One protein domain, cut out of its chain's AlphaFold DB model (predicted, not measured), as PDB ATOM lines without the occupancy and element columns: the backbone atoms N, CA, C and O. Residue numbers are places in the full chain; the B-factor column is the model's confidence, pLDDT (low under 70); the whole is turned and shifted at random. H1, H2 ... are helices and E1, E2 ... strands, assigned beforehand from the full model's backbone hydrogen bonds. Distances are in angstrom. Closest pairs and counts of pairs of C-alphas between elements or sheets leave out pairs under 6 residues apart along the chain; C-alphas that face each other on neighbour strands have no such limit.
ATOM      1  N   ILE A  36      67.920  24.517  30.843       69.06
ATOM      2  CA  ILE A  36      66.992  23.773  31.692       69.06
ATOM      3  C   ILE A  36      66.935  24.534  33.011       69.06
ATOM      4  O   ILE A  36      67.818  24.405  33.854       69.06
ATOM      5  N   LYS A  37      65.939  25.414  33.141       85.75
ATOM      6  CA  LYS A  37      65.846  26.353  34.254       85.75
ATOM      7  C   LYS A  37      65.791  25.547  35.540       85.75
ATOM      8  O   LYS A  37      65.037  24.581  35.634       85.75
ATOM      9  N   LEU A  38      66.596  25.947  36.517       89.00
ATOM     10  CA  LEU A  38      66.557  25.401  37.866       89.00
ATOM     11  C   LEU A  38      65.919  26.433  38.778       89.00
ATOM     12  O   LEU A  38      66.308  27.603  38.764       89.00
ATOM     13  N   PHE A  39      64.982  25.996  39.614       91.62
ATOM     14  CA  PHE A  39      64.640  26.810  40.765       91.62
ATOM     15  C   PHE A  39      65.840  26.902  41.708       91.62
ATOM     16  O   PHE A  39      66.553  25.922  41.940       91.62
ATOM     17  N   ASN A  40      66.043  28.104  42.237       92.25
ATOM     18  CA  ASN A  40      67.071  28.412  43.213       92.25
ATOM     19  C   ASN A  40      66.412  29.041  44.435       92.25
ATOM     20  O   ASN A  40      65.829  30.123  44.344       92.25
ATOM     21  N   PHE A  41      66.498  28.343  45.562       92.12
ATOM     22  CA  PHE A  41      65.894  28.751  46.816       92.12
ATOM     23  C   PHE A  41      66.967  29.202  47.808       92.12
ATOM     24  O   PHE A  41      67.958  28.496  48.004       92.12
ATOM     25  N   PRO A  42      66.775  30.345  48.484       90.38
ATOM     26  CA  PRO A  42      67.711  30.816  49.500       90.38
ATOM     27  C   PRO A  42      67.662  29.988  50.793       90.38
ATOM     28  O   PRO A  42      68.568  30.118  51.603       90.38
ATOM     29  N   SER A  43      66.619  29.176  50.995       85.12
ATOM     30  CA  SER A  43      66.440  28.282  52.144       85.12
ATOM     31  C   SER A  43      65.407  27.193  51.831       85.12
ATOM     32  O   SER A  43      64.620  27.325  50.887       85.12
ATOM     33  N   GLU A  44      65.361  26.137  52.649       82.50
ATOM     34  CA  GLU A  44      64.303  25.115  52.581       82.50
ATOM     35  C   GLU A  44      62.904  25.684  52.873       82.50
ATOM     36  O   GLU A  44      61.920  25.260  52.273       82.50
ATOM     37  N   GLU A  45      62.795  26.695  53.737       82.00
ATOM     38  CA  GLU A  45      61.511  27.338  54.037       82.00
ATOM     39  C   GLU A  45      60.914  28.004  52.788       82.00
ATOM     40  O   GLU A  45      59.746  27.791  52.462       82.00
ATOM     41  N   LYS A  46      61.730  28.749  52.029       87.69
ATOM     42  CA  LYS A  46      61.290  29.367  50.767       87.69
ATOM     43  C   LYS A  46      60.978  28.346  49.683       87.69
ATOM     44  O   LYS A  46      60.132  28.600  48.826       87.69
ATOM     45  N   MET A  47      61.637  27.196  49.728       89.06
ATOM     46  CA  MET A  47      61.310  26.067  48.871       89.06
ATOM     47  C   MET A  47      59.912  25.509  49.192       89.06
ATOM     48  O   MET A  47      59.103  25.356  48.278       89.06
ATOM     49  N   GLU A  48      59.602  25.254  50.466       85.00
ATOM     50  CA  GLU A  48      58.282  24.763  50.892       85.00
ATOM     51  C   GLU A  48      57.160  25.767  50.591       85.00
ATOM     52  O   GLU A  48      56.118  25.371  50.066       85.00
ATOM     53  N   GLU A  49      57.383  27.067  50.825       88.12
ATOM     54  CA  GLU A  49      56.436  28.122  50.427       88.12
ATOM     55  C   GLU A  49      56.116  28.053  48.924       88.12
ATOM     56  O   GLU A  49      54.951  28.122  48.527       88.12
ATOM     57  N   LYS A  50      57.138  27.858  48.077       93.50
ATOM     58  CA  LYS A  50      56.946  27.758  46.625       93.50
ATOM     59  C   LYS A  50      56.233  26.472  46.213       93.50
ATOM     60  O   LYS A  50      55.431  26.493  45.281       93.50
ATOM     61  N   ILE A  51      56.502  25.357  46.892       92.06
ATOM     62  CA  ILE A  51      55.769  24.102  46.685       92.06
ATOM     63  C   ILE A  51      54.276  24.311  46.975       92.06
ATOM     64  O   ILE A  51      53.440  23.921  46.157       92.06
ATOM     65  N   ASP A  52      53.934  24.944  48.101       89.00
ATOM     66  CA  ASP A  52      52.543  25.220  48.481       89.00
ATOM     67  C   ASP A  52      51.845  26.164  47.496       89.00
ATOM     68  O   ASP A  52      50.698  25.912  47.111       89.00
ATOM     69  N   GLU A  53      52.545  27.200  47.027       94.88
ATOM     70  CA  GLU A  53      52.063  28.096  45.974       94.88
ATOM     71  C   GLU A  53      51.720  27.311  44.696       94.88
ATOM     72  O   GLU A  53      50.593  27.384  44.203       94.88
ATOM     73  N   ILE A  54      52.653  26.495  44.188       95.75
ATOM     74  CA  ILE A  54      52.451  25.720  42.953       95.75
ATOM     75  C   ILE A  54      51.299  24.720  43.111       95.75
ATOM     76  O   ILE A  54      50.468  24.593  42.211       95.75
ATOM     77  N   ILE A  55      51.217  24.010  44.239       92.88
ATOM     78  CA  ILE A  55      50.131  23.053  44.500       92.88
ATOM     79  C   ILE A  55      48.774  23.764  44.527       92.88
ATOM     80  O   ILE A  55      47.807  23.249  43.959       92.88
ATOM     81  N   THR A  56      48.709  24.944  45.146       94.00
ATOM     82  CA  THR A  56      47.487  25.754  45.213       94.00
ATOM     83  C   THR A  56      47.047  26.178  43.814       94.00
ATOM     84  O   THR A  56      45.931  25.851  43.411       94.00
ATOM     85  N   LEU A  57      47.953  26.761  43.019       96.31
ATOM     86  CA  LEU A  57      47.678  27.163  41.634       96.31
ATOM     87  C   LEU A  57      47.220  25.982  40.763       96.31
ATOM     88  O   LEU A  57      46.267  26.100  39.989       96.31
ATOM     89  N   LYS A  58      47.861  24.812  40.897       95.12
ATOM     90  CA  LYS A  58      47.446  23.585  40.192       95.12
ATOM     91  C   LYS A  58      46.030  23.166  40.575       95.12
ATOM     92  O   LYS A  58      45.244  22.806  39.700       95.12
ATOM     93  N   SER A  59      45.717  23.189  41.870       91.75
ATOM     94  CA  SER A  59      44.398  22.818  42.381       91.75
ATOM     95  C   SER A  59      43.317  23.768  41.866       91.75
ATOM     96  O   SER A  59      42.311  23.307  41.333       91.75
ATOM     97  N   GLU A  60      43.539  25.079  41.954       94.81
ATOM     98  CA  GLU A  60      42.602  26.102  41.473       94.81
ATOM     99  C   GLU A  60      42.324  25.959  39.975       94.81
ATOM    100  O   GLU A  60      41.167  25.873  39.557       94.81
ATOM    101  N   ARG A  61      43.373  25.825  39.157       95.25
ATOM    102  CA  ARG A  61      43.215  25.632  37.711       95.25
ATOM    103  C   ARG A  61      42.497  24.318  37.379       95.25
ATOM    104  O   ARG A  61      41.617  24.307  36.518       95.25
ATOM    105  N   LYS A  62      42.799  23.216  38.084       93.62
ATOM    106  CA  LYS A  62      42.092  21.928  37.918       93.62
ATOM    107  C   LYS A  62      40.606  22.055  38.264       93.62
ATOM    108  O   LYS A  62      39.783  21.468  37.564       93.62
ATOM    109  N   GLN A  63      40.257  22.835  39.291       93.06
ATOM    110  CA  GLN A  63      38.864  23.112  39.653       93.06
ATOM    111  C   GLN A  63      38.141  23.938  38.585       93.06
ATOM    112  O   GLN A  63      37.020  23.596  38.225       93.06
ATOM    113  N   ILE A  64      38.790  24.955  38.009       94.62
ATOM    114  CA  ILE A  64      38.218  25.743  36.902       94.62
ATOM    115  C   ILE A  64      37.950  24.853  35.681       94.62
ATOM    116  O   ILE A  64      36.859  24.890  35.111       94.62
ATOM    117  N   VAL A  65      38.917  24.009  35.294       95.75
ATOM    118  CA  VAL A  65      38.745  23.061  34.179       95.75
ATOM    119  C   VAL A  65      37.594  22.095  34.451       95.75
ATOM    120  O   VAL A  65      36.765  21.864  33.572       95.75
ATOM    121  N   LEU A  66      37.523  21.545  35.665       93.75
ATOM    122  CA  LEU A  66      36.460  20.633  36.077       93.75
ATOM    123  C   LEU A  66      35.083  21.303  36.053       93.75
ATOM    124  O   LEU A  66      34.134  20.713  35.542       93.75
ATOM    125  N   PHE A  67      34.976  22.520  36.582       92.75
ATOM    126  CA  PHE A  67      33.741  23.295  36.598       92.75
ATOM    127  C   PHE A  67      33.222  23.525  35.173       92.75
ATOM    128  O   PHE A  67      32.121  23.085  34.844       92.75
ATOM    129  N   ASN A  68      34.062  24.082  34.295       93.44
ATOM    130  CA  ASN A  68      33.704  24.348  32.898       93.44
ATOM    131  C   ASN A  68      33.340  23.064  32.136       93.44
ATOM    132  O   ASN A  68      32.425  23.048  31.310       93.44
ATOM    133  N   PHE A  69      34.062  21.970  32.402       93.94
ATOM    134  CA  PHE A  69      33.771  20.672  31.805       93.94
ATOM    135  C   PHE A  69      32.400  20.147  32.238       93.94
ATOM    136  O   PHE A  69      31.605  19.756  31.385       93.94
ATOM    137  N   ASN A  70      32.099  20.184  33.536       90.12
ATOM    138  CA  ASN A  70      30.820  19.723  34.071       90.12
ATOM    139  C   ASN A  70      29.645  20.558  33.545       90.12
ATOM    140  O   ASN A  70      28.619  19.985  33.184       90.12
ATOM    141  N   GLU A  71      29.795  21.883  33.435       89.00
ATOM    142  CA  GLU A  71      28.780  22.745  32.810       89.00
ATOM    143  C   GLU A  71      28.550  22.372  31.337       89.00
ATOM    144  O   GLU A  71      27.408  22.225  30.889       89.00
ATOM    145  N   SER A  72      29.633  22.141  30.585       88.56
ATOM    146  CA  SER A  72      29.543  21.711  29.188       88.56
ATOM    147  C   SER A  72      28.869  20.344  29.046       88.56
ATOM    148  O   SER A  72      28.016  20.175  28.174       88.56
ATOM    149  N   GLU A  73      29.194  19.369  29.895       88.06
ATOM    150  CA  GLU A  73      28.566  18.045  29.863       88.06
ATOM    151  C   GLU A  73      27.090  18.095  30.271       88.06
ATOM    152  O   GLU A  73      26.257  17.477  29.607       88.06
ATOM    153  N   ALA A  74      26.735  18.889  31.286       83.44
ATOM    154  CA  ALA A  74      25.345  19.089  31.690       83.44
ATOM    155  C   ALA A  74      24.495  19.665  30.544       83.44
ATOM    156  O   ALA A  74      23.380  19.198  30.307       83.44
ATOM    157  N   SER A  75      25.044  20.611  29.771       81.62
ATOM    158  CA  SER A  75      24.354  21.212  28.618       81.62
ATOM    159  C   SER A  75      24.052  20.224  27.481       81.62
ATOM    160  O   SER A  75      23.115  20.439  26.712       81.62
ATOM    161  N   LYS A  76      24.804  19.117  27.378       80.38
ATOM    162  CA  LYS A  76      24.579  18.079  26.357       80.38
ATOM    163  C   LYS A  76      23.376  17.190  26.678       80.38
ATOM    164  O   LYS A  76      22.854  16.556  25.762       80.38
ATOM    165  N   GLY A  77      22.943  17.133  27.942       65.38
ATOM    166  CA  GLY A  77      21.865  16.261  28.414       65.38
ATOM    167  C   GLY A  77      22.142  14.758  28.238       65.38
ATOM    168  O   GLY A  77      23.169  14.338  27.699       65.38
ATOM    169  N   PHE A  78      21.200  13.916  28.672       66.56
ATOM    170  CA  PHE A  78      21.260  12.461  28.470       66.56
ATOM    171  C   PHE A  78      20.799  12.104  27.053       66.56
ATOM    172  O   PHE A  78      19.644  11.754  26.819       66.56
ATOM    173  N   THR A  79      21.696  12.251  26.082       59.75
ATOM    174  CA  THR A  79      21.375  12.098  24.652       59.75
ATOM    175  C   THR A  79      21.616  10.692  24.106       59.75
ATOM    176  O   THR A  79      21.183  10.390  22.992       59.75
ATOM    177  N   LEU A  80      22.273   9.808  24.865       60.16
ATOM    178  CA  LEU A  80      22.581   8.442  24.440       60.16
ATOM    179  C   LEU A  80      22.054   7.414  25.445       60.16
ATOM    180  O   LEU A  80      22.291   7.506  26.647       60.16
ATOM    181  N   ASN A  81      21.345   6.407  24.931       56.19
ATOM    182  CA  ASN A  81      20.733   5.362  25.746       56.19
ATOM    183  C   ASN A  81      21.824   4.520  26.441       56.19
ATOM    184  O   ASN A  81      22.741   4.011  25.794       56.19
ATOM    185  N   SER A  82      21.735   4.354  27.763       57.12
ATOM    186  CA  SER A  82      22.733   3.613  28.558       57.12
ATOM    187  C   SER A  82      22.613   2.088  28.419       57.12
ATOM    188  O   SER A  82      23.541   1.356  28.777       57.12
ATOM    189  N   LYS A  83      21.506   1.585  27.857       58.22
ATOM    190  CA  LYS A  83      21.279   0.151  27.618       58.22
ATOM    191  C   LYS A  83      21.965  -0.311  26.328       58.22
ATOM    192  O   LYS A  83      21.846   0.334  25.292       58.22
ATOM    193  N   LYS A  84      22.701  -1.427  26.402       59.84
ATOM    194  CA  LYS A  84      23.394  -2.051  25.261       59.84
ATOM    195  C   LYS A  84      22.357  -2.712  24.346       59.84
ATOM    196  O   LYS A  84      21.824  -3.760  24.693       59.84
ATOM    197  N   THR A  85      22.045  -2.088  23.214       61.31
ATOM    198  CA  THR A  85      21.044  -2.585  22.252       61.31
ATOM    199  C   THR A  85      21.664  -3.274  21.036       61.31
ATOM    200  O   THR A  85      21.048  -4.189  20.498       61.31
ATOM    201  N   ASN A  86      22.879  -2.888  20.619       74.12
ATOM    202  CA  ASN A  86      23.684  -3.540  19.573       74.12
ATOM    203  C   ASN A  86      25.140  -2.998  19.565       74.12
ATOM    204  O   ASN A  86      25.443  -2.003  20.227       74.12
ATOM    205  N   ASP A  87      26.034  -3.616  18.782       74.44
ATOM    206  CA  ASP A  87      27.458  -3.234  18.675       74.44
ATOM    207  C   ASP A  87      27.698  -1.818  18.121       74.44
ATOM    208  O   ASP A  87      28.686  -1.165  18.468       74.44
ATOM    209  N   LEU A  88      26.818  -1.324  17.241       73.38
ATOM    210  CA  LEU A  88      26.927   0.025  16.671       73.38
ATOM    211  C   LEU A  88      26.659   1.096  17.736       73.38
ATOM    212  O   LEU A  88      27.392   2.084  17.815       73.38
ATOM    213  N   ASP A  89      25.662   0.868  18.588       76.31
ATOM    214  CA  ASP A  89      25.313   1.743  19.706       76.31
ATOM    215  C   ASP A  89      26.428   1.768  20.759       76.31
ATOM    216  O   ASP A  89      26.764   2.838  21.273       76.31
ATOM    217  N   VAL A  90      27.066   0.620  21.019       78.62
ATOM    218  CA  VAL A  90      28.256   0.530  21.885       78.62
ATOM    219  C   VAL A  90      29.396   1.380  21.316       78.62
ATOM    220  O   VAL A  90      29.879   2.284  21.993       78.62
ATOM    221  N   LYS A  91      29.750   1.210  20.033       82.25
ATOM    222  CA  LYS A  91      30.809   2.013  19.389       82.25
ATOM    223  C   LYS A  91      30.519   3.515  19.411       82.25
ATOM    224  O   LYS A  91      31.435   4.319  19.596       82.25
ATOM    225  N   LYS A  92      29.260   3.918  19.203       83.12
ATOM    226  CA  LYS A  92      28.850   5.329  19.231       83.12
ATOM    227  C   LYS A  92      29.007   5.929  20.630       83.12
ATOM    228  O   LYS A  92      29.535   7.035  20.749       83.12
ATOM    229  N   ARG A  93      28.599   5.198  21.670       81.69
ATOM    230  CA  ARG A  93      28.788   5.588  23.074       81.69
ATOM    231  C   ARG A  93      30.259   5.702  23.447       81.69
ATOM    232  O   ARG A  93      30.658   6.735  23.970       81.69
ATOM    233  N   ASP A  94      31.065   4.696  23.125       84.19
ATOM    234  CA  ASP A  94      32.493   4.685  23.463       84.19
ATOM    235  C   ASP A  94      33.218   5.856  22.791       84.19
ATOM    236  O   ASP A  94      34.056   6.525  23.397       84.19
ATOM    237  N   LYS A  95      32.844   6.176  21.544       87.19
ATOM    238  CA  LYS A  95      33.340   7.364  20.842       87.19
ATOM    239  C   LYS A  95      32.921   8.663  21.539       87.19
ATOM    240  O   LYS A  95      33.741   9.575  21.626       87.19
ATOM    241  N   ALA A  96      31.684   8.761  22.027       87.75
ATOM    242  CA  ALA A  96      31.201   9.936  22.751       87.75
ATOM    243  C   ALA A  96      31.950  10.130  24.082       87.75
ATOM    244  O   ALA A  96      32.487  11.212  24.314       87.75
ATOM    245  N   ILE A  97      32.086   9.066  24.881       89.00
ATOM    246  CA  ILE A  97      32.864   9.060  26.130       89.00
ATOM    247  C   ILE A  97      34.311   9.477  25.853       89.00
ATOM    248  O   ILE A  97      34.824  10.408  26.473       89.00
ATOM    249  N   LYS A  98      34.962   8.840  24.870       89.69
ATOM    250  CA  LYS A  98      36.348   9.146  24.492       89.69
ATOM    251  C   LYS A  98      36.518  10.602  24.063       89.69
ATOM    252  O   LYS A  98      37.504  11.230  24.436       89.69
ATOM    253  N   ASN A  99      35.580  11.148  23.292       90.50
ATOM    254  CA  ASN A  99      35.625  12.545  22.870       90.50
ATOM    255  C   ASN A  99      35.467  13.508  24.055       90.50
ATOM    256  O   ASN A  99      36.210  14.481  24.133       90.50
ATOM    257  N   SER A 100      34.558  13.230  24.992       92.44
ATOM    258  CA  SER A 100      34.404  14.055  26.196       92.44
ATOM    259  C   SER A 100      35.635  13.996  27.100       92.44
ATOM    260  O   SER A 100      36.132  15.042  27.513       92.44
ATOM    261  N   LEU A 101      36.218  12.812  27.318       92.88
ATOM    262  CA  LEU A 101      37.486  12.690  28.044       92.88
ATOM    263  C   LEU A 101      38.624  13.433  27.339       92.88
ATOM    264  O   LEU A 101      39.417  14.098  27.999       92.88
ATOM    265  N   LYS A 102      38.691  13.386  26.002       94.00
ATOM    266  CA  LYS A 102      39.662  14.180  25.240       94.00
ATOM    267  C   LYS A 102      39.503  15.676  25.488       94.00
ATOM    268  O   LYS A 102      40.515  16.347  25.662       94.00
ATOM    269  N   ILE A 103      38.275  16.196  25.514       94.69
ATOM    270  CA  ILE A 103      38.008  17.617  25.787       94.69
ATOM    271  C   ILE A 103      38.519  17.992  27.183       94.69
ATOM    272  O   ILE A 103      39.300  18.934  27.304       94.69
ATOM    273  N   TYR A 104      38.152  17.217  28.209       95.69
ATOM    274  CA  TYR A 104      38.615  17.436  29.582       95.69
ATOM    275  C   TYR A 104      40.147  17.441  29.684       95.69
ATOM    276  O   TYR A 104      40.744  18.396  30.181       95.69
ATOM    277  N   HIS A 105      40.802  16.409  29.147       96.12
ATOM    278  CA  HIS A 105      42.259  16.275  29.217       96.12
ATOM    279  C   HIS A 105      43.007  17.274  28.330       96.12
ATOM    280  O   HIS A 105      44.130  17.645  28.649       96.12
ATOM    281  N   THR A 106      42.387  17.782  27.263       97.19
ATOM    282  CA  THR A 106      42.949  18.890  26.473       97.19
ATOM    283  C   THR A 106      42.963  20.178  27.291       97.19
ATOM    284  O   THR A 106      43.981  20.863  27.329       97.19
ATOM    285  N   ALA A 107      41.873  20.481  28.002       97.06
ATOM    286  CA  ALA A 107      41.809  21.648  28.875       97.06
ATOM    287  C   ALA A 107      42.797  21.547  30.056       97.06
ATOM    288  O   ALA A 107      43.448  22.534  30.399       97.06
ATOM    289  N   LEU A 108      42.980  20.348  30.629       96.25
ATOM    290  CA  LEU A 108      44.028  20.111  31.630       96.25
ATOM    291  C   LEU A 108      45.436  20.340  31.065       96.25
ATOM    292  O   LEU A 108      46.242  21.001  31.717       96.25
ATOM    293  N   LEU A 109      45.732  19.858  29.852       97.56
ATOM    294  CA  LEU A 109      47.023  20.102  29.195       97.56
ATOM    295  C   LEU A 109      47.286  21.592  28.987       97.56
ATOM    296  O   LEU A 109      48.377  22.064  29.309       97.56
ATOM    297  N   SER A 110      46.289  22.346  28.519       97.88
ATOM    298  CA  SER A 110      46.389  23.804  28.402       97.88
ATOM    299  C   SER A 110      46.727  24.450  29.746       97.88
ATOM    300  O   SER A 110      47.676  25.226  29.824       97.88
ATOM    301  N   SER A 111      46.034  24.059  30.820       97.44
ATOM    302  CA  SER A 111      46.323  24.538  32.176       97.44
ATOM    303  C   SER A 111      47.753  24.215  32.632       97.44
ATOM    304  O   SER A 111      48.401  25.049  33.264       97.44
ATOM    305  N   ILE A 112      48.260  23.013  32.333       97.19
ATOM    306  CA  ILE A 112      49.635  22.611  32.669       97.19
ATOM    307  C   ILE A 112      50.641  23.504  31.934       97.19
ATOM    308  O   ILE A 112      51.573  24.017  32.552       97.19
ATOM    309  N   TYR A 113      50.455  23.720  30.632       97.25
ATOM    310  CA  TYR A 113      51.366  24.539  29.828       97.25
ATOM    311  C   TYR A 113      51.329  26.021  30.212       97.25
ATOM    312  O   TYR A 113      52.378  26.663  30.263       97.25
ATOM    313  N   GLU A 114      50.154  26.560  30.534       97.50
ATOM    314  CA  GLU A 114      50.028  27.921  31.054       97.50
ATOM    315  C   GLU A 114      50.761  28.097  32.383       97.50
ATOM    316  O   GLU A 114      51.493  29.071  32.537       97.50
ATOM    317  N   LEU A 115      50.622  27.146  33.313       96.25
ATOM    318  CA  LEU A 115      51.333  27.205  34.587       96.25
ATOM    319  C   LEU A 115      52.851  27.117  34.387       96.25
ATOM    320  O   LEU A 115      53.591  27.879  35.001       96.25
ATOM    321  N   ARG A 116      53.336  26.242  33.495       95.50
ATOM    322  CA  ARG A 116      54.771  26.181  33.155       95.50
ATOM    323  C   ARG A 116      55.286  27.511  32.607       95.50
ATOM    324  O   ARG A 116      56.393  27.923  32.946       95.50
ATOM    325  N   LYS A 117      54.486  28.188  31.776       95.06
ATOM    326  CA  LYS A 117      54.815  29.509  31.228       95.06
ATOM    327  C   LYS A 117      54.838  30.584  32.317       95.06
ATOM    328  O   LYS A 117      55.773  31.374  32.347       95.06
ATOM    329  N   GLU A 118      53.845  30.596  33.205       94.88
ATOM    330  CA  GLU A 118      53.757  31.527  34.340       94.88
ATOM    331  C   GLU A 118      54.936  31.363  35.307       94.88
ATOM    332  O   GLU A 118      55.580  32.339  35.679       94.88
ATOM    333  N   LEU A 119      55.269  30.118  35.650       93.31
ATOM    334  CA  LEU A 119      56.412  29.791  36.502       93.31
ATOM    335  C   LEU A 119      57.755  29.932  35.781       93.31
ATOM    336  O   LEU A 119      58.800  29.882  36.428       93.31
ATOM    337  N   ASN A 120      57.734  30.064  34.450       93.44
ATOM    338  CA  ASN A 120      58.910  29.989  33.593       93.44
ATOM    339  C   ASN A 120      59.762  28.735  33.888       93.44
ATOM    340  O   ASN A 120      60.990  28.795  33.919       93.44
ATOM    341  N   PHE A 121      59.106  27.608  34.170       94.38
ATOM    342  CA  PHE A 121      59.736  26.398  34.694       94.38
ATOM    343  C   PHE A 121      58.926  25.151  34.332       94.38
ATOM    344  O   PHE A 121      57.697  25.151  34.394       94.38
ATOM    345  N   THR A 122      59.621  24.062  33.991       95.19
ATOM    346  CA  THR A 122      59.006  22.752  33.748       95.19
ATOM    347  C   THR A 122      59.502  21.761  34.787       95.19
ATOM    348  O   THR A 122      60.663  21.354  34.770       95.19
ATOM    349  N   SER A 123      58.602  21.363  35.684       95.25
ATOM    350  CA  SER A 123      58.899  20.385  36.725       95.25
ATOM    351  C   SER A 123      58.666  18.955  36.252       95.25
ATOM    352  O   SER A 123      57.799  18.716  35.402       95.25
ATOM    353  N   ILE A 124      59.363  17.984  36.843       94.62
ATOM    354  CA  ILE A 124      59.129  16.565  36.558       94.62
ATOM    355  C   ILE A 124      57.709  16.123  36.949       94.62
ATOM    356  O   ILE A 124      57.112  15.312  36.241       94.62
ATOM    357  N   GLN A 125      57.107  16.716  37.991       95.75
ATOM    358  CA  GLN A 125      55.688  16.486  38.289       95.75
ATOM    359  C   GLN A 125      54.792  16.974  37.152       95.75
ATOM    360  O   GLN A 125      53.868  16.271  36.754       95.75
ATOM    361  N   SER A 126      55.069  18.155  36.592       96.75
ATOM    362  CA  SER A 126      54.268  18.667  35.481       96.75
ATOM    363  C   SER A 126      54.390  17.783  34.235       96.75
ATOM    364  O   SER A 126      53.437  17.718  33.462       96.75
ATOM    365  N   ILE A 127      55.525  17.101  34.026       97.12
ATOM    366  CA  ILE A 127      55.705  16.101  32.959       97.12
ATOM    367  C   ILE A 127      54.841  14.864  33.225       97.12
ATOM    368  O   ILE A 127      54.163  14.399  32.312       97.12
ATOM    369  N   ALA A 128      54.815  14.356  34.462       95.94
ATOM    370  CA  ALA A 128      53.938  13.243  34.834       95.94
ATOM    371  C   ALA A 128      52.455  13.591  34.605       95.94
ATOM    372  O   ALA A 128      51.723  12.811  33.994       95.94
ATOM    373  N   ASP A 129      52.036  14.792  35.015       95.81
ATOM    374  CA  ASP A 129      50.677  15.296  34.800       95.81
ATOM    375  C   ASP A 129      50.349  15.415  33.296       95.81
ATOM    376  O   ASP A 129      49.277  14.995  32.858       95.81
ATOM    377  N   GLU A 130      51.287  15.923  32.484       96.94
ATOM    378  CA  GLU A 130      51.139  15.994  31.024       96.94
ATOM    379  C   GLU A 130      50.959  14.604  30.411       96.94
ATOM    380  O   GLU A 130      50.035  14.402  29.627       96.94
ATOM    381  N   ILE A 131      51.799  13.633  30.775       95.88
ATOM    382  CA  ILE A 131      51.698  12.265  30.254       95.88
ATOM    383  C   ILE A 131      50.330  11.659  30.589       95.88
ATOM    384  O   ILE A 131      49.693  11.062  29.717       95.88
ATOM    385  N   ASN A 132      49.850  11.851  31.820       94.00
ATOM    386  CA  ASN A 132      48.551  11.338  32.254       94.00
ATOM    387  C   ASN A 132      47.390  11.904  31.426       94.00
ATOM    388  O   ASN A 132      46.487  11.151  31.062       94.00
ATOM    389  N   SER A 133      47.431  13.189  31.061       95.00
ATOM    390  CA  SER A 133      46.431  13.765  30.157       95.00
ATOM    391  C   SER A 133      46.638  13.371  28.690       95.00
ATOM    392  O   SER A 133      45.664  13.124  27.972       95.00
ATOM    393  N   LEU A 134      47.887  13.233  28.232       95.00
ATOM    394  CA  LEU A 134      48.202  12.786  26.872       95.00
ATOM    395  C   LEU A 134      47.748  11.350  26.601       95.00
ATOM    396  O   LEU A 134      47.361  11.051  25.475       95.00
ATOM    397  N   ASN A 135      47.683  10.479  27.612       91.31
ATOM    398  CA  ASN A 135      47.108   9.137  27.457       91.31
ATOM    399  C   ASN A 135      45.676   9.163  26.884       91.31
ATOM    400  O   ASN A 135      45.267   8.223  26.200       91.31
ATOM    401  N   ALA A 136      44.921  10.243  27.118       89.62
ATOM    402  CA  ALA A 136      43.599  10.441  26.533       89.62
ATOM    403  C   ALA A 136      43.648  11.111  25.147       89.62
ATOM    404  O   ALA A 136      42.864  10.758  24.258       89.62
ATOM    405  N   THR A 137      44.533  12.095  24.956       92.50
ATOM    406  CA  THR A 137      44.522  13.003  23.795       92.50
ATOM    407  C   THR A 137      45.482  12.585  22.681       92.50
ATOM    408  O   THR A 137      45.043  12.493  21.528       92.50
ATOM    409  N   ASP A 138      46.731  12.263  23.027       93.50
ATOM    410  CA  ASP A 138      47.824  11.839  22.143       93.50
ATOM    411  C   ASP A 138      48.727  10.779  22.829       93.50
ATOM    412  O   ASP A 138      49.774  11.097  23.410       93.50
ATOM    413  N   PRO A 139      48.344   9.489  22.753       90.81
ATOM    414  CA  PRO A 139      49.083   8.402  23.398       90.81
ATOM    415  C   PRO A 139      50.505   8.195  22.862       90.81
ATOM    416  O   PRO A 139      51.356   7.657  23.570       90.81
ATOM    417  N   ASN A 140      50.783   8.604  21.619       92.38
ATOM    418  CA  ASN A 140      52.114   8.455  21.033       92.38
ATOM    419  C   ASN A 140      53.087   9.443  21.679       92.38
ATOM    420  O   ASN A 140      54.183   9.050  22.084       92.38
ATOM    421  N   LYS A 141      52.661  10.701  21.855       94.88
ATOM    422  CA  LYS A 141      53.440  11.694  22.600       94.88
ATOM    423  C   LYS A 141      53.596  11.302  24.073       94.88
ATOM    424  O   LYS A 141      54.686  11.448  24.620       94.88
ATOM    425  N   ALA A 142      52.551  10.746  24.695       93.81
ATOM    426  CA  ALA A 142      52.616  10.233  26.069       93.81
ATOM    427  C   ALA A 142      53.710   9.164  26.230       93.81
ATOM    428  O   ALA A 142      54.533   9.230  27.149       93.81
ATOM    429  N   LYS A 143      53.752   8.201  25.299       92.50
ATOM    430  CA  LYS A 143      54.768   7.146  25.263       92.50
ATOM    431  C   LYS A 143      56.175   7.727  25.104       92.50
ATOM    432  O   LYS A 143      57.046   7.390  25.900       92.50
ATOM    433  N   LEU A 144      56.370   8.636  24.148       94.75
ATOM    434  CA  LEU A 144      57.663   9.282  23.908       94.75
ATOM    435  C   LEU A 144      58.176  10.019  25.156       94.75
ATOM    436  O   LEU A 144      59.314   9.817  25.568       94.75
ATOM    437  N   LEU A 145      57.333  10.828  25.804       94.75
ATOM    438  CA  LEU A 145      57.711  11.539  27.031       94.75
ATOM    439  C   LEU A 145      58.025  10.582  28.189       94.75
ATOM    440  O   LEU A 145      58.961  10.825  28.951       94.75
ATOM    441  N   THR A 146      57.276   9.481  28.302       93.19
ATOM    442  CA  THR A 146      57.551   8.439  29.301       93.19
ATOM    443  C   THR A 146      58.935   7.827  29.082       93.19
ATOM    444  O   THR A 146      59.673   7.645  30.044       93.19
ATOM    445  N   GLU A 147      59.310   7.545  27.832       93.50
ATOM    446  CA  GLU A 147      60.621   6.986  27.474       93.50
ATOM    447  C   GLU A 147      61.766   7.977  27.741       93.50
ATOM    448  O   GLU A 147      62.782   7.590  28.326       93.50
ATOM    449  N   ILE A 148      61.586   9.258  27.393       94.44
ATOM    450  CA  ILE A 148      62.577  10.323  27.634       94.44
ATOM    451  C   ILE A 148      62.880  10.461  29.136       94.44
ATOM    452  O   ILE A 148      64.044  10.531  29.532       94.44
ATOM    453  N   HIS A 149      61.849  10.448  29.985       92.56
ATOM    454  CA  HIS A 149      61.979  10.702  31.426       92.56
ATOM    455  C   HIS A 149      61.893   9.438  32.299       92.56
ATOM    456  O   HIS A 149      61.748   9.535  33.518       92.56
ATOM    457  N   GLN A 150      62.042   8.242  31.718       91.12
ATOM    458  CA  GLN A 150      61.844   6.949  32.397       91.12
ATOM    459  C   GLN A 150      62.662   6.756  33.687       91.12
ATOM    460  O   GLN A 150      62.282   5.987  34.559       91.12
ATOM    461  N   LYS A 151      63.798   7.454  33.837       88.75
ATOM    462  CA  LYS A 151      64.644   7.375  35.043       88.75
ATOM    463  C   LYS A 151      64.041   8.079  36.261       88.75
ATOM    464  O   LYS A 151      64.513   7.839  37.375       88.75
ATOM    465  N   LEU A 152      63.079   8.973  36.034       88.75
ATOM    466  CA  LEU A 152      62.444   9.825  37.040       88.75
ATOM    467  C   LEU A 152      60.934   9.578  37.152       88.75
ATOM    468  O   LEU A 152      60.283  10.160  38.020       88.75
ATOM    469  N   LEU A 153      60.381   8.721  36.294       90.81
ATOM    470  CA  LEU A 153      58.965   8.390  36.236       90.81
ATOM    471  C   LEU A 153      58.740   6.914  36.557       90.81
ATOM    472  O   LEU A 153      59.516   6.050  36.161       90.81
ATOM    473  N   ILE A 154      57.643   6.632  37.246       89.81
ATOM    474  CA  ILE A 154      57.174   5.285  37.564       89.81
ATOM    475  C   ILE A 154      55.699   5.169  37.211       89.81
ATOM    476  O   ILE A 154      54.949   6.142  37.272       89.81
ATOM    477  N   ARG A 155      55.268   3.965  36.848       86.56
ATOM    478  CA  ARG A 155      53.851   3.669  36.662       86.56
ATOM    479  C   ARG A 155      53.293   3.082  37.948       86.56
ATOM    480  O   ARG A 155      53.857   2.129  38.480       86.56
ATOM    481  N   ASP A 156      52.186   3.637  38.420       83.44
ATOM    482  CA  ASP A 156      51.448   3.082  39.544       83.44
ATOM    483  C   ASP A 156      50.930   1.680  39.170       83.44
ATOM    484  O   ASP A 156      50.215   1.547  38.172       83.44
ATOM    485  N   PRO A 157      51.292   0.624  39.918       79.75
ATOM    486  CA  PRO A 157      50.921  -0.741  39.563       79.75
ATOM    487  C   PRO A 157      49.424  -1.026  39.740       79.75
ATOM    488  O   PRO A 157      48.909  -1.928  39.082       79.75
ATOM    489  N   LEU A 158      48.722  -0.276  40.596       78.69
ATOM    490  CA  LEU A 158      47.305  -0.489  40.884       78.69
ATOM    491  C   LEU A 158      46.410   0.206  39.854       78.69
ATOM    492  O   LEU A 158      45.457  -0.387  39.348       78.69
ATOM    493  N   VAL A 159      46.704   1.474  39.555       80.00
ATOM    494  CA  VAL A 159      45.841   2.310  38.698       80.00
ATOM    495  C   VAL A 159      46.428   2.597  37.317       80.00
ATOM    496  O   VAL A 159      45.703   3.033  36.430       80.00
ATOM    497  N   GLY A 160      47.721   2.356  37.093       81.00
ATOM    498  CA  GLY A 160      48.368   2.537  35.790       81.00
ATOM    499  C   GLY A 160      48.746   3.977  35.426       81.00
ATOM    500  O   GLY A 160      49.286   4.188  34.339       81.00
ATOM    501  N   ILE A 161      48.511   4.960  36.305       88.19
ATOM    502  CA  ILE A 161      48.917   6.358  36.080       88.19
ATOM    503  C   ILE A 161      50.429   6.536  36.226       88.19
ATOM    504  O   ILE A 161      51.090   5.800  36.959       88.19
ATOM    505  N   ILE A 162      50.978   7.541  35.553       91.12
ATOM    506  CA  ILE A 162      52.378   7.931  35.687       91.12
ATOM    507  C   ILE A 162      52.544   8.846  36.901       91.12
ATOM    508  O   ILE A 162      51.817   9.823  37.071       91.12
ATOM    509  N   LYS A 163      53.523   8.511  37.736       90.69
ATOM    510  CA  LYS A 163      53.986   9.268  38.900       90.69
ATOM    511  C   LYS A 163      55.483   9.518  38.769       90.69
ATOM    512  O   LYS A 163      56.149   8.931  37.917       90.69
ATOM    513  N   THR A 164      56.025  10.371  39.625       89.12
ATOM    514  CA  THR A 164      57.478  10.560  39.712       89.12
ATOM    515  C   THR A 164      58.084   9.612  40.747       89.12
ATOM    516  O   THR A 164      57.382   9.133  41.635       89.12
ATOM    517  N   VAL A 165      59.388   9.345  40.650       84.38
ATOM    518  CA  VAL A 165      60.150   8.636  41.702       84.38
ATOM    519  C   VAL A 165      60.297   9.463  42.983       84.38
ATOM    520  O   VAL A 165      60.683   8.933  44.021       84.38
ATOM    521  N   PHE A 166      60.026  10.765  42.899       82.81
ATOM    522  CA  PHE A 166      60.048  11.687  44.020       82.81
ATOM    523  C   PHE A 166      58.659  11.791  44.647       82.81
ATOM    524  O   PHE A 166      57.638  11.459  44.038       82.81
ATOM    525  N   ASN A 167      58.610  12.316  45.867       77.88
ATOM    526  CA  ASN A 167      57.346  12.708  46.464       77.88
ATOM    527  C   ASN A 167      56.619  13.746  45.577       77.88
ATOM    528  O   ASN A 167      57.242  14.710  45.130       77.88
ATOM    529  N   GLU A 168      55.303  13.579  45.371       78.81
ATOM    530  CA  GLU A 168      54.485  14.424  44.479       78.81
ATOM    531  C   GLU A 168      54.586  15.925  44.789       78.81
ATOM    532  O   GLU A 168      54.483  16.746  43.877       78.81
ATOM    533  N   ARG A 169      54.800  16.309  46.058       84.94
ATOM    534  CA  ARG A 169      54.929  17.717  46.455       84.94
ATOM    535  C   ARG A 169      56.252  18.305  45.986       84.94
ATOM    536  O   ARG A 169      56.249  19.269  45.224       84.94
ATOM    537  N   VAL A 170      57.359  17.680  46.371       85.25
ATOM    538  CA  VAL A 170      58.715  18.115  46.005       85.25
ATOM    539  C   VAL A 170      58.930  18.051  44.490       85.25
ATOM    540  O   VAL A 170      59.560  18.926  43.901       85.25
ATOM    541  N   ALA A 171      58.339  17.069  43.814       90.31
ATOM    542  CA  ALA A 171      58.428  16.932  42.366       90.31
ATOM    543  C   ALA A 171      57.921  18.165  41.583       90.31
ATOM    544  O   ALA A 171      58.238  18.303  40.401       90.31
ATOM    545  N   ASN A 172      57.165  19.080  42.212       93.50
ATOM    546  CA  ASN A 172      56.716  20.330  41.587       93.50
ATOM    547  C   ASN A 172      57.830  21.367  41.380       93.50
ATOM    548  O   ASN A 172      57.648  22.268  40.565       93.50
ATOM    549  N   ILE A 173      58.961  21.244  42.075       93.06
ATOM    550  CA  ILE A 173      60.096  22.179  41.979       93.06
ATOM    551  C   ILE A 173      61.372  21.534  41.424       93.06
ATOM    552  O   ILE A 173      62.360  22.223  41.194       93.06
ATOM    553  N   ILE A 174      61.353  20.217  41.218       91.25
ATOM    554  CA  ILE A 174      62.445  19.460  40.609       91.25
ATOM    555  C   ILE A 174      62.316  19.569  39.089       91.25
ATOM    556  O   ILE A 174      61.242  19.296  38.548       91.25
ATOM    557  N   ASN A 175      63.387  19.966  38.399       92.31
ATOM    558  CA  ASN A 175      63.385  20.098  36.939       92.31
ATOM    559  C   ASN A 175      63.320  18.721  36.233       92.31
ATOM    560  O   ASN A 175      63.294  17.662  36.862       92.31
ATOM    561  N   ILE A 176      63.335  18.722  34.901       91.50
ATOM    562  CA  ILE A 176      63.278  17.491  34.091       91.50
ATOM    563  C   ILE A 176      64.532  16.599  34.175       91.50
ATOM    564  O   ILE A 176      64.507  15.475  33.670       91.50
ATOM    565  N   GLU A 177      65.601  17.076  34.815       89.56
ATOM    566  CA  GLU A 177      66.850  16.344  35.060       89.56
ATOM    567  C   GLU A 177      66.947  15.792  36.492       89.56
ATOM    568  O   GLU A 177      67.857  15.021  36.791       89.56
ATOM    569  N   GLY A 178      65.987  16.106  37.371       87.25
ATOM    570  CA  GLY A 178      66.008  15.656  38.767       87.25
ATOM    571  C   GLY A 178      66.707  16.625  39.727       87.25
ATOM    572  O   GLY A 178      67.157  16.209  40.796       87.25
ATOM    573  N   GLU A 179      66.803  17.904  39.361       88.06
ATOM    574  CA  GLU A 179      67.677  18.880  40.010       88.06
ATOM    575  C   GLU A 179      66.929  20.123  40.514       88.06
ATOM    576  O   GLU A 179      65.949  20.581  39.919       88.06
ATOM    577  N   VAL A 180      67.440  20.690  41.609       89.81
ATOM    578  CA  VAL A 180      67.033  21.974  42.197       89.81
ATOM    579  C   VAL A 180      68.197  22.552  43.009       89.81
ATOM    580  O   VAL A 180      69.081  21.807  43.439       89.81
ATOM    581  N   ILE A 181      68.233  23.869  43.208       88.94
ATOM    582  CA  ILE A 181      69.256  24.539  44.019       88.94
ATOM    583  C   ILE A 181      68.627  25.038  45.322       88.94
ATOM    584  O   ILE A 181      67.606  25.723  45.300       88.94
ATOM    585  N   ILE A 182      69.253  24.711  46.452       86.44
ATOM    586  CA  ILE A 182      68.871  25.180  47.790       86.44
ATOM    587  C   ILE A 182      70.136  25.703  48.467       86.44
ATOM    588  O   ILE A 182      71.157  25.017  48.471       86.44
ATOM    589  N   GLU A 183      70.100  26.928  48.992       87.31
ATOM    590  CA  GLU A 183      71.248  27.580  49.645       87.31
ATOM    591  C   GLU A 183      72.512  27.589  48.760       87.31
ATOM    592  O   GLU A 183      73.637  27.370  49.213       87.31
ATOM    593  N   GLY A 184      72.328  27.785  47.448       83.69
ATOM    594  CA  GLY A 184      73.417  27.778  46.465       83.69
ATOM    595  C   GLY A 184      74.017  26.396  46.173       83.69
ATOM    596  O   GLY A 184      74.943  26.299  45.368       83.69
ATOM    597  N   LYS A 185      73.496  25.320  46.775       85.19
ATOM    598  CA  LYS A 185      73.924  23.941  46.521       85.19
ATOM    599  C   LYS A 185      72.941  23.237  45.601       85.19
ATOM    600  O   LYS A 185      71.734  23.248  45.827       85.19
ATOM    601  N   LYS A 186      73.476  22.580  44.578       81.88
ATOM    602  CA  LYS A 186      72.705  21.702  43.702       81.88
ATOM    603  C   LYS A 186      72.351  20.428  44.467       81.88
ATOM    604  O   LYS A 186      73.237  19.664  44.841       81.88
ATOM    605  N   VAL A 187      71.064  20.215  44.710       73.44
ATOM    606  CA  VAL A 187      70.553  19.040  45.417       73.44
ATOM    607  C   VAL A 187      70.039  18.050  44.381       73.44
ATOM    608  O   VAL A 187      69.031  18.291  43.717       73.44
ATOM    609  N   ASN A 188      70.732  16.919  44.242       63.75
ATOM    610  CA  ASN A 188      70.197  15.764  43.528       63.75
ATOM    611  C   ASN A 188      69.273  15.006  44.484       63.75
ATOM    612  O   ASN A 188      69.726  14.350  45.429       63.75
ATOM    613  N   TYR A 189      67.965  15.119  44.265       62.41
ATOM    614  CA  TYR A 189      66.969  14.522  45.156       62.41
ATOM    615  C   TYR A 189      66.979  12.987  45.133       62.41
ATOM    616  O   TYR A 189      66.484  12.364  46.069       62.41
ATOM    617  N   LYS A 190      67.583  12.360  44.111       55.28
ATOM    618  CA  LYS A 190      67.697  10.898  44.009       55.28
ATOM    619  C   LYS A 190      68.713  10.311  44.997       55.28
ATOM    620  O   LYS A 190      68.590   9.151  45.373       55.28
ATOM    621  N   GLU A 191      69.697  11.104  45.422       50.50
ATOM    622  CA  GLU A 191      70.812  10.662  46.273       50.50
ATOM    623  C   GLU A 191      70.634  11.067  47.748       50.50
ATOM    624  O   GLU A 191      71.126  10.380  48.639       50.50
ATOM    625  N   ASN A 192      69.887  12.141  48.031       45.09
ATOM    626  CA  ASN A 192      69.884  12.783  49.353       45.09
ATOM    627  C   ASN A 192      68.759  12.357  50.312       45.09
ATOM    628  O   ASN A 192      68.862  12.611  51.511       45.09
ATOM    629  N   PHE A 193      67.715  11.656  49.859       49.31
ATOM    630  CA  PHE A 193      66.600  11.258  50.740       49.31
ATOM    631  C   PHE A 193      66.820   9.961  51.537       49.31
ATOM    632  O   PHE A 193      65.871   9.315  51.974       49.31
ATOM    633  N   SER A 194      68.088   9.630  51.797       35.75
ATOM    634  CA  SER A 194      68.471   8.693  52.862       35.75
ATOM    635  C   SER A 194      68.814   9.400  54.183       35.75
ATOM    636  O   SER A 194      68.998   8.723  55.191       35.75
ATOM    637  N   THR A 195      68.894  10.740  54.230       33.38
ATOM    638  CA  THR A 195      69.399  11.449  55.422       33.38
ATOM    639  C   THR A 195      68.674  12.758  55.728       33.38
ATOM    640  O   THR A 195      68.456  13.608  54.875       33.38
ATOM    641  N   SER A 196      68.308  12.885  57.002       45.12
ATOM    642  CA  SER A 196      67.573  13.964  57.660       45.12
ATOM    643  C   SER A 196      68.267  15.332  57.651       45.12
ATOM    644  O   SER A 196      69.458  15.386  57.941       45.12
TER     645      SER A 196
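What this domain is: This is residues 36 to 196 of the 340 residues of an uncharacterized protein of Flavobacterium sp. LM4 (UniProt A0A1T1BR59). Two long helices, H1 and H2, make a long hairpin that is splayed towards its link, with H2 touching H1 through residues 100 to 115 alone, and the chain then folds back twice more, H3 along H2 and H4 along H3. The strand hairpin of E1 and E2 packs on H3, mainly through E2, and a second strand hairpin, E3 and E4, lies at the end of the rod where H1 begins. The printed part has 161 residues, mostly helix, with five named helices and four named strands in the order H1 H2 H3 H4 E1 E2 E3 E4 H5; each of the two sheets is one antiparallel pair. It is loose, with a radius of gyration of the C-alphas of 19.0 A, and spans 64 by 29 by 26 A.

How they stand to each other: Residues 40 to 41 pair in parallel with residues 181 to 182 of E3, residues 179 to 182. H1, residues 44 to 76, and H2, residues 87 to 119, form a helical hairpin at a shallow tilt of 34 degrees, only just short of steep. H2 touches H1 with its residues 100 to 115 alone; the closest C-alphas are those of Phe 69 and Tyr 104, 6.2 A apart. H3, residues 124 to 137, touches H2, opposite ways at a shallow tilt of 26 degrees, closest at C-alphas His 105 and Ser 133, 5.0 A. H4, residues 139 to 148, touches H3, opposite ways at 24 degrees, a shallow tilt, closest at C-alphas Ile 131 and Ala 142, 4.7 A. E1, residues 153 to 155, and E2, residues 162 to 164, form an antiparallel hairpin, with N 154 and O 163 at 2.8 A. The closest C-alphas of H3 and E2, those of Ala 128 and Ile 162, are 5.6 A apart. E3 forms a hairpin with E4, residues 185 to 188, with N 182 and O 185 at 2.9 A. H5, residues 189 to 192, touches no helix. Every O i to N i+4 pair is within hydrogen-bond range in H1, H2 and H4, and 9 of 10 are in H3; H5 is too short for such a pair.

Where its parts are: H1 begins at C-alpha 44 (64.303, 25.115, 52.581) and is 48.1 A long. H2 measures 47.4 A, H3 19.7 A and H4 14.3 A. E1 and E2 are each 7.0 A long, E3 10.1 A and E4 9.5 A. H5, 5.4 A long, ends at C-alpha 192 (69.884, 12.783, 49.353).

The domain as a whole: The two C-alphas farthest apart, those of Thr 85 and Gly 184, are 65.2 A apart. The printed part has no cut, and the link from E2 to E3, residues 165 to 178, is long. The model's pLDDT is under 70 at residue 36, residues 77 to 85 and residues 188 to 196.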